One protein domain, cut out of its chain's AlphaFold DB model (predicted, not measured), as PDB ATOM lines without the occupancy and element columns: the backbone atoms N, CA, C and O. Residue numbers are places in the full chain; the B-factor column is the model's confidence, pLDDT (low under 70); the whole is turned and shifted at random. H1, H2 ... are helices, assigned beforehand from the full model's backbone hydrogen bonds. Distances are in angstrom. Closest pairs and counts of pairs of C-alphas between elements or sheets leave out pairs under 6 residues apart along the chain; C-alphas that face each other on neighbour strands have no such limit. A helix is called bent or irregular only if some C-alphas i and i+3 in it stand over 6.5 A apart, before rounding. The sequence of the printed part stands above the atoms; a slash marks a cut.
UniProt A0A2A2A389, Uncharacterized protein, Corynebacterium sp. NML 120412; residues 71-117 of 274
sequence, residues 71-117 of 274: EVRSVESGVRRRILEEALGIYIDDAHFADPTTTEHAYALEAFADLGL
ATOM      1  N   GLU A  71     160.739 168.874-302.778       92.69
ATOM      2  CA  GLU A  71     160.606 167.535-303.362       92.69
ATOM      3  C   GLU A  71     160.544 166.419-302.303       92.69
ATOM      4  O   GLU A  71     159.757 165.473-302.441       92.69
ATOM      5  N   VAL A  72     161.271 166.576-301.190       92.38
ATOM      6  CA  VAL A  72     161.347 165.586-300.106       92.38
ATOM      7  C   VAL A  72     159.990 165.364-299.431       92.38
ATOM      8  O   VAL A  72     159.703 164.265-298.957       92.38
ATOM      9  N   ARG A  73     159.085 166.355-299.450       88.12
ATOM     10  CA  ARG A  73     157.730 166.219-298.872       88.12
ATOM     11  C   ARG A  73     156.931 165.081-299.508       88.12
ATOM     12  O   ARG A  73     156.009 164.557-298.887       88.12
ATOM     13  N   SER A  74     157.264 164.716-300.746       90.56
ATOM     14  CA  SER A  74     156.581 163.649-301.472       90.56
ATOM     15  C   SER A  74     157.132 162.252-301.174       90.56
ATOM     16  O   SER A  74     156.398 161.282-301.377       90.56
ATOM     17  N   VAL A  75     158.357 162.142-300.638       91.12
ATOM     18  CA  VAL A  75     159.070 160.869-300.432       91.12
ATOM     19  C   VAL A  75     158.222 159.890-299.634       91.12
ATOM     20  O   VAL A  75     157.891 158.817-300.128       91.12
ATOM     21  N   GLU A  76     157.771 160.272-298.441       87.19
ATOM     22  CA  GLU A  76     157.035 159.341-297.585       87.19
ATOM     23  C   GLU A  76     155.685 158.938-298.183       87.19
ATOM     24  O   GLU A  76     155.268 157.789-298.072       87.19
ATOM     25  N   SER A  77     154.982 159.869-298.837       89.62
ATOM     26  CA  SER A  77     153.722 159.550-299.521       89.62
ATOM     27  C   SER A  77     153.940 158.582-300.691       89.62
ATOM     28  O   SER A  77     153.132 157.675-300.900       89.62
ATOM     29  N   GLY A  78     155.057 158.730-301.412       91.00
ATOM     30  CA  GLY A  78     155.475 157.835-302.487       91.00
ATOM     31  C   GLY A  78     155.843 156.447-301.970       91.00
ATOM     32  O   GLY A  78     155.355 155.458-302.514       91.00
ATOM     33  N   VAL A  79     156.618 156.374-300.885       90.38
ATOM     34  CA  VAL A  79     156.993 155.116-300.219       90.38
ATOM     35  C   VAL A  79     155.759 154.392-299.691       90.38
ATOM     36  O   VAL A  79     155.575 153.212-299.987       90.38
ATOM     37  N   ARG A  80     154.860 155.098-298.988       89.00
ATOM     38  CA  ARG A  80     153.605 154.511-298.493       89.00
ATOM     39  C   ARG A  80     152.778 153.930-299.639       89.00
ATOM     40  O   ARG A  80     152.310 152.800-299.542       89.00
ATOM     41  N   ARG A  81     152.639 154.661-300.750       89.62
ATOM     42  CA  ARG A  81     151.939 154.163-301.944       89.62
ATOM     43  C   ARG A  81     152.612 152.915-302.519       89.62
ATOM     44  O   ARG A  81     151.920 151.937-302.778       89.62
ATOM     45  N   ARG A  82     153.939 152.927-302.665       88.56
ATOM     46  CA  ARG A  82     154.709 151.788-303.183       88.56
ATOM     47  C   ARG A  82     154.525 150.537-302.322       88.56
ATOM     48  O   ARG A  82     154.250 149.472-302.854       88.56
ATOM     49  N   ILE A  83     154.592 150.663-300.997       86.19
ATOM     50  CA  ILE A  83     154.392 149.539-300.065       86.19
ATOM     51  C   ILE A  83     152.961 149.001-300.138       86.19
ATOM     52  O   ILE A  83     152.758 147.788-300.119       86.19
ATOM     53  N   LEU A  84     151.956 149.869-300.265       84.31
ATOM     54  CA  LEU A  84     150.573 149.424-300.457       84.31
ATOM     55  C   LEU A  84     150.400 148.628-301.761       84.31
ATOM     56  O   LEU A  84     149.645 147.655-301.779       84.31
ATOM     57  N   GLU A  85     151.095 149.026-302.827       85.00
ATOM     58  CA  GLU A  85     151.055 148.371-304.140       85.00
ATOM     59  C   GLU A  85     151.870 147.061-304.180       85.00
ATOM     60  O   GLU A  85     151.417 146.081-304.774       85.00
ATOM     61  N   GLU A  86     153.038 147.015-303.529       82.44
ATOM     62  CA  GLU A  86     153.998 145.901-303.611       82.44
ATOM     63  C   GLU A  86     153.898 144.896-302.444       82.44
ATOM     64  O   GLU A  86     154.156 143.706-302.636       82.44
ATOM     65  N   ALA A  87     153.501 145.331-301.240       65.31
ATOM     66  CA  ALA A  87     153.641 144.568-299.988       65.31
ATOM     67  C   ALA A  87     152.313 144.264-299.256       65.31
ATOM     68  O   ALA A  87     152.302 144.016-298.051       65.31
ATOM     69  N   LEU A  88     151.190 144.202-299.983       59.91
ATOM     70  CA  LEU A  88     149.906 143.629-299.520       59.91
ATOM     71  C   LEU A  88     149.188 144.365-298.363       59.91
ATOM     72  O   LEU A  88     148.421 143.748-297.624       59.91
ATOM     73  N   GLY A  89     149.334 145.687-298.240       56.66
ATOM     74  CA  GLY A  89     148.446 146.485-297.377       56.66
ATOM     75  C   GLY A  89     148.729 146.396-295.873       56.66
ATOM     76  O   GLY A  89     147.807 146.525-295.067       56.66
ATOM     77  N   ILE A  90     149.986 146.161-295.489       67.50
ATOM     78  CA  ILE A  90     150.433 146.208-294.090       67.50
ATOM     79  C   ILE A  90     150.326 147.655-293.573       67.50
ATOM     80  O   ILE A  90     150.535 148.610-294.322       67.50
ATOM     81  N   TYR A  91     149.962 147.819-292.298       66.44
ATOM     82  CA  TYR A  91     149.966 149.117-291.623       66.44
ATOM     83  C   TYR A  91     151.387 149.691-291.585       66.44
ATOM     84  O   TYR A  91     152.311 149.006-291.152       66.44
ATOM     85  N   ILE A  92     151.532 150.941-292.025       76.56
ATOM     86  CA  ILE A  92     152.806 151.659-292.075       76.56
ATOM     87  C   ILE A  92     152.829 152.631-290.900       76.56
ATOM     88  O   ILE A  92     152.061 153.596-290.894       76.56
ATOM     89  N   ASP A  93     153.673 152.348-289.910       84.19
ATOM     90  CA  ASP A  93     153.938 153.249-288.788       84.19
ATOM     91  C   ASP A  93     154.997 154.277-289.206       84.19
ATOM     92  O   ASP A  93     155.971 153.939-289.880       84.19
ATOM     93  N   ASP A  94     154.829 155.531-288.795       85.69
ATOM     94  CA  ASP A  94     155.802 156.587-289.067       85.69
ATOM     95  C   ASP A  94     157.164 156.250-288.449       85.69
ATOM     96  O   ASP A  94     158.198 156.483-289.077       85.69
ATOM     97  N   ALA A  95     157.182 155.591-287.284       88.19
ATOM     98  CA  ALA A  95     158.416 155.157-286.633       88.19
ATOM     99  C   ALA A  95     159.255 154.199-287.502       88.19
ATOM    100  O   ALA A  95     160.477 154.161-287.353       88.19
ATOM    101  N   HIS A  96     158.640 153.467-288.443       90.38
ATOM    102  CA  HIS A  96     159.375 152.589-289.357       90.38
ATOM    103  C   HIS A  96     160.311 153.374-290.277       90.38
ATOM    104  O   HIS A  96     161.397 152.896-290.584       90.38
ATOM    105  N   PHE A  97     159.967 154.609-290.658       91.12
ATOM    106  CA  PHE A  97     160.862 155.438-291.471       91.12
ATOM    107  C   PHE A  97     162.201 155.713-290.770       91.12
ATOM    108  O   PHE A  97     163.218 155.844-291.447       91.12
ATOM    109  N   ALA A  98     162.225 155.762-289.434       90.94
ATOM    110  CA  ALA A  98     163.446 155.948-288.651       90.94
ATOM    111  C   ALA A  98     164.211 154.637-288.366       90.94
ATOM    112  O   ALA A  98     165.349 154.699-287.897       90.94
ATOM    113  N   ASP A  99     163.621 153.465-288.630       90.88
ATOM    114  CA  ASP A  99     164.228 152.159-288.347       90.88
ATOM    115  C   ASP A  99     164.922 151.586-289.600       90.88
ATOM    116  O   ASP A  99     164.240 151.184-290.549       90.88
ATOM    117  N   PRO A 100     166.267 151.465-289.598       91.38
ATOM    118  CA  PRO A 100     167.038 151.012-290.754       91.38
ATOM    119  C   PRO A 100     166.797 149.550-291.148       91.38
ATOM    120  O   PRO A 100     167.273 149.107-292.193       91.38
ATOM    121  N   THR A 101     166.085 148.775-290.328       91.06
ATOM    122  CA  THR A 101     165.755 147.373-290.617       91.06
ATOM    123  C   THR A 101     164.464 147.204-291.421       91.06
ATOM    124  O   THR A 101     164.143 146.088-291.839       91.06
ATOM    125  N   THR A 102     163.726 148.292-291.658       90.88
ATOM    126  CA  THR A 102     162.408 148.263-292.302       90.88
ATOM    127  C   THR A 102     162.472 148.508-293.809       90.88
ATOM    128  O   THR A 102     163.433 149.056-294.353       90.88
ATOM    129  N   THR A 103     161.409 148.098-294.506       90.12
ATOM    130  CA  THR A 103     161.280 148.325-295.956       90.12
ATOM    131  C   THR A 103     160.984 149.796-296.259       90.12
ATOM    132  O   THR A 103     161.478 150.334-297.246       90.12
ATOM    133  N   GLU A 104     160.233 150.464-295.385       91.44
ATOM    134  CA  GLU A 104     159.940 151.896-295.405       91.44
ATOM    135  C   GLU A 104     161.219 152.725-295.456       91.44
ATOM    136  O   GLU A 104     161.361 153.589-296.325       91.44
ATOM    137  N   HIS A 105     162.159 152.433-294.558       93.75
ATOM    138  CA  HIS A 105     163.441 153.116-294.517       93.75
ATOM    139  C   HIS A 105     164.252 152.861-295.790       93.75
ATOM    140  O   HIS A 105     164.699 153.812-296.428       93.75
ATOM    141  N   ALA A 106     164.372 151.601-296.224       94.19
ATOM    142  CA  ALA A 106     165.103 151.255-297.444       94.19
ATOM    143  C   ALA A 106     164.544 151.971-298.691       94.19
ATOM    144  O   ALA A 106     165.301 152.564-299.460       94.19
ATOM    145  N   TYR A 107     163.220 151.990-298.870       93.75
ATOM    146  CA  TYR A 107     162.587 152.698-299.987       93.75
ATOM    147  C   TYR A 107     162.682 154.219-299.864       93.75
ATOM    148  O   TYR A 107     162.746 154.906-300.884       93.75
ATOM    149  N   ALA A 108     162.702 154.760-298.645       95.06
ATOM    150  CA  ALA A 108     162.975 156.175-298.448       95.06
ATOM    151  C   ALA A 108     164.407 156.515-298.887       95.06
ATOM    152  O   ALA A 108     164.574 157.472-299.637       95.06
ATOM    153  N   LEU A 109     165.415 155.717-298.517       96.81
ATOM    154  CA  LEU A 109     166.798 155.931-298.964       96.81
ATOM    155  C   LEU A 109     166.921 155.928-300.495       96.81
ATOM    156  O   LEU A 109     167.572 156.813-301.048       96.81
ATOM    157  N   GLU A 110     166.253 154.996-301.183       96.00
ATOM    158  CA  GLU A 110     166.188 154.977-302.654       96.00
ATOM    159  C   GLU A 110     165.594 156.280-303.210       96.00
ATOM    160  O   GLU A 110     166.179 156.908-304.089       96.00
ATOM    161  N   ALA A 111     164.471 156.738-302.651       95.94
ATOM    162  CA  ALA A 111     163.821 157.968-303.095       95.94
ATOM    163  C   ALA A 111     164.669 159.226-302.831       95.94
ATOM    164  O   ALA A 111     164.648 160.150-303.637       95.94
ATOM    165  N   PHE A 112     165.429 159.281-301.733       96.75
ATOM    166  CA  PHE A 112     166.390 160.364-301.494       96.75
ATOM    167  C   PHE A 112     167.555 160.323-302.491       96.75
ATOM    168  O   PHE A 112     167.953 161.372-303.003       96.75
ATOM    169  N   ALA A 113     168.058 159.129-302.815       96.06
ATOM    170  CA  ALA A 113     169.109 158.960-303.815       96.06
ATOM    171  C   ALA A 113     168.649 159.401-305.217       96.06
ATOM    172  O   ALA A 113     169.416 160.052-305.929       96.06
ATOM    173  N   ASP A 114     167.390 159.141-305.587       95.81
ATOM    174  CA  ASP A 114     166.787 159.626-306.841       95.81
ATOM    175  C   ASP A 114     166.713 161.164-306.915       95.81
ATOM    176  O   ASP A 114     166.733 161.741-308.006       95.81
ATOM    177  N   LEU A 115     166.666 161.840-305.762       94.38
ATOM    178  CA  LEU A 115     166.742 163.302-305.653       94.38
ATOM    179  C   LEU A 115     168.186 163.830-305.647       94.38
ATOM    180  O   LEU A 115     168.392 165.040-305.564       94.38
ATOM    181  N   GLY A 116     169.187 162.951-305.734       94.81
ATOM    182  CA  GLY A 116     170.603 163.312-305.660       94.81
ATOM    183  C   GLY A 116     171.099 163.626-304.245       94.81
ATOM    184  O   GLY A 116     172.209 164.133-304.097       94.81
ATOM    185  N   LEU A 117     170.308 163.326-303.211       96.62
ATOM    186  CA  LEU A 117     170.677 163.562-301.817       96.62
ATOM    187  C   LEU A 117     171.413 162.343-301.236       96.62
ATOM    188  O   LEU A 117     171.026 161.203-301.504       96.62
TER     189      LEU A 117
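Overview. This is residues 71 to 117 of the 274 residues of an uncharacterized protein of Corynebacterium sp. NML 120412 (UniProt A0A2A2A389). Two helices, the long, kinked H1 and the shorter H3, cross near their middles at a steep angle and run opposite ways, and the small helix H2 packs on the first part of H3. From the end of H1 the link of residues 87 to 93 swings out and leads round to H2, and a tight turn then joins H2 to H3. The printed part has 47 residues with three named helices, in the order H1, H2, H3, and no named strand; the class is all helix. The whole is compact, with a radius of gyration of the C-alphas of 10.1 A, and its C-alphas span 29 by 20 by 15 A along their three main axes.

Along the chain. H1 is residues 71 to 86, the longest helix, and measures 22.6 A from its first to its last C-alpha. It begins with C-alpha 71 at (160.606, 167.535, -303.362). It has a kink of 26 degrees near residue 78. H1 is also irregular: C-alphas 73 and 76 are 7.0 A apart. H2 is residues 94 to 98, with C-alpha 94 at (155.802, 156.587, -289.067), and measures 7.7 A. H3 is residues 103 to 114 and measures 16.6 A, ending with C-alpha 114 at (166.787, 159.626, -306.841). Residues 115 to 117 follow it.

Arrangement. H1 and H3 touch, with 11 pairs of C-alphas within 8 A. Their closest C-alphas are those of Val 79 and Tyr 107, 6.1 A apart. Their lines stand at a steep tilt of 47 degrees, and they run opposite ways. H2 and H3 touch with 6 such pairs, and H3 does so with residues 104 to 108 alone. The closest C-alphas of H2 and H3 are those of Phe 97 and His 105, 4.6 A apart. H1 and H2 are only just apart, their closest C-alphas being 8.2 A from each other. In H3 every O i to N i+4 pair is within hydrogen-bond range, while H1 has 9 of 12 within range. H2 has 0 of 1 such pairs within range, but 2 of its 2 O i to N i+3 pairs.

Size, cuts and confidence. The two C-alphas farthest apart are those of Leu 88 and Gly 116, at 29.2 A, while those of Glu 71 and Leu 117, the first and last printed, are 10.9 A apart. The printed part has no cut. The link from H1 to H2, 7 residues, is short, and the link from H2 to H3, 4 residues, is tight. The mean pLDDT of the printed part is 87.8. Residues 87 to 91, in the link from H1 to H2, are under 70.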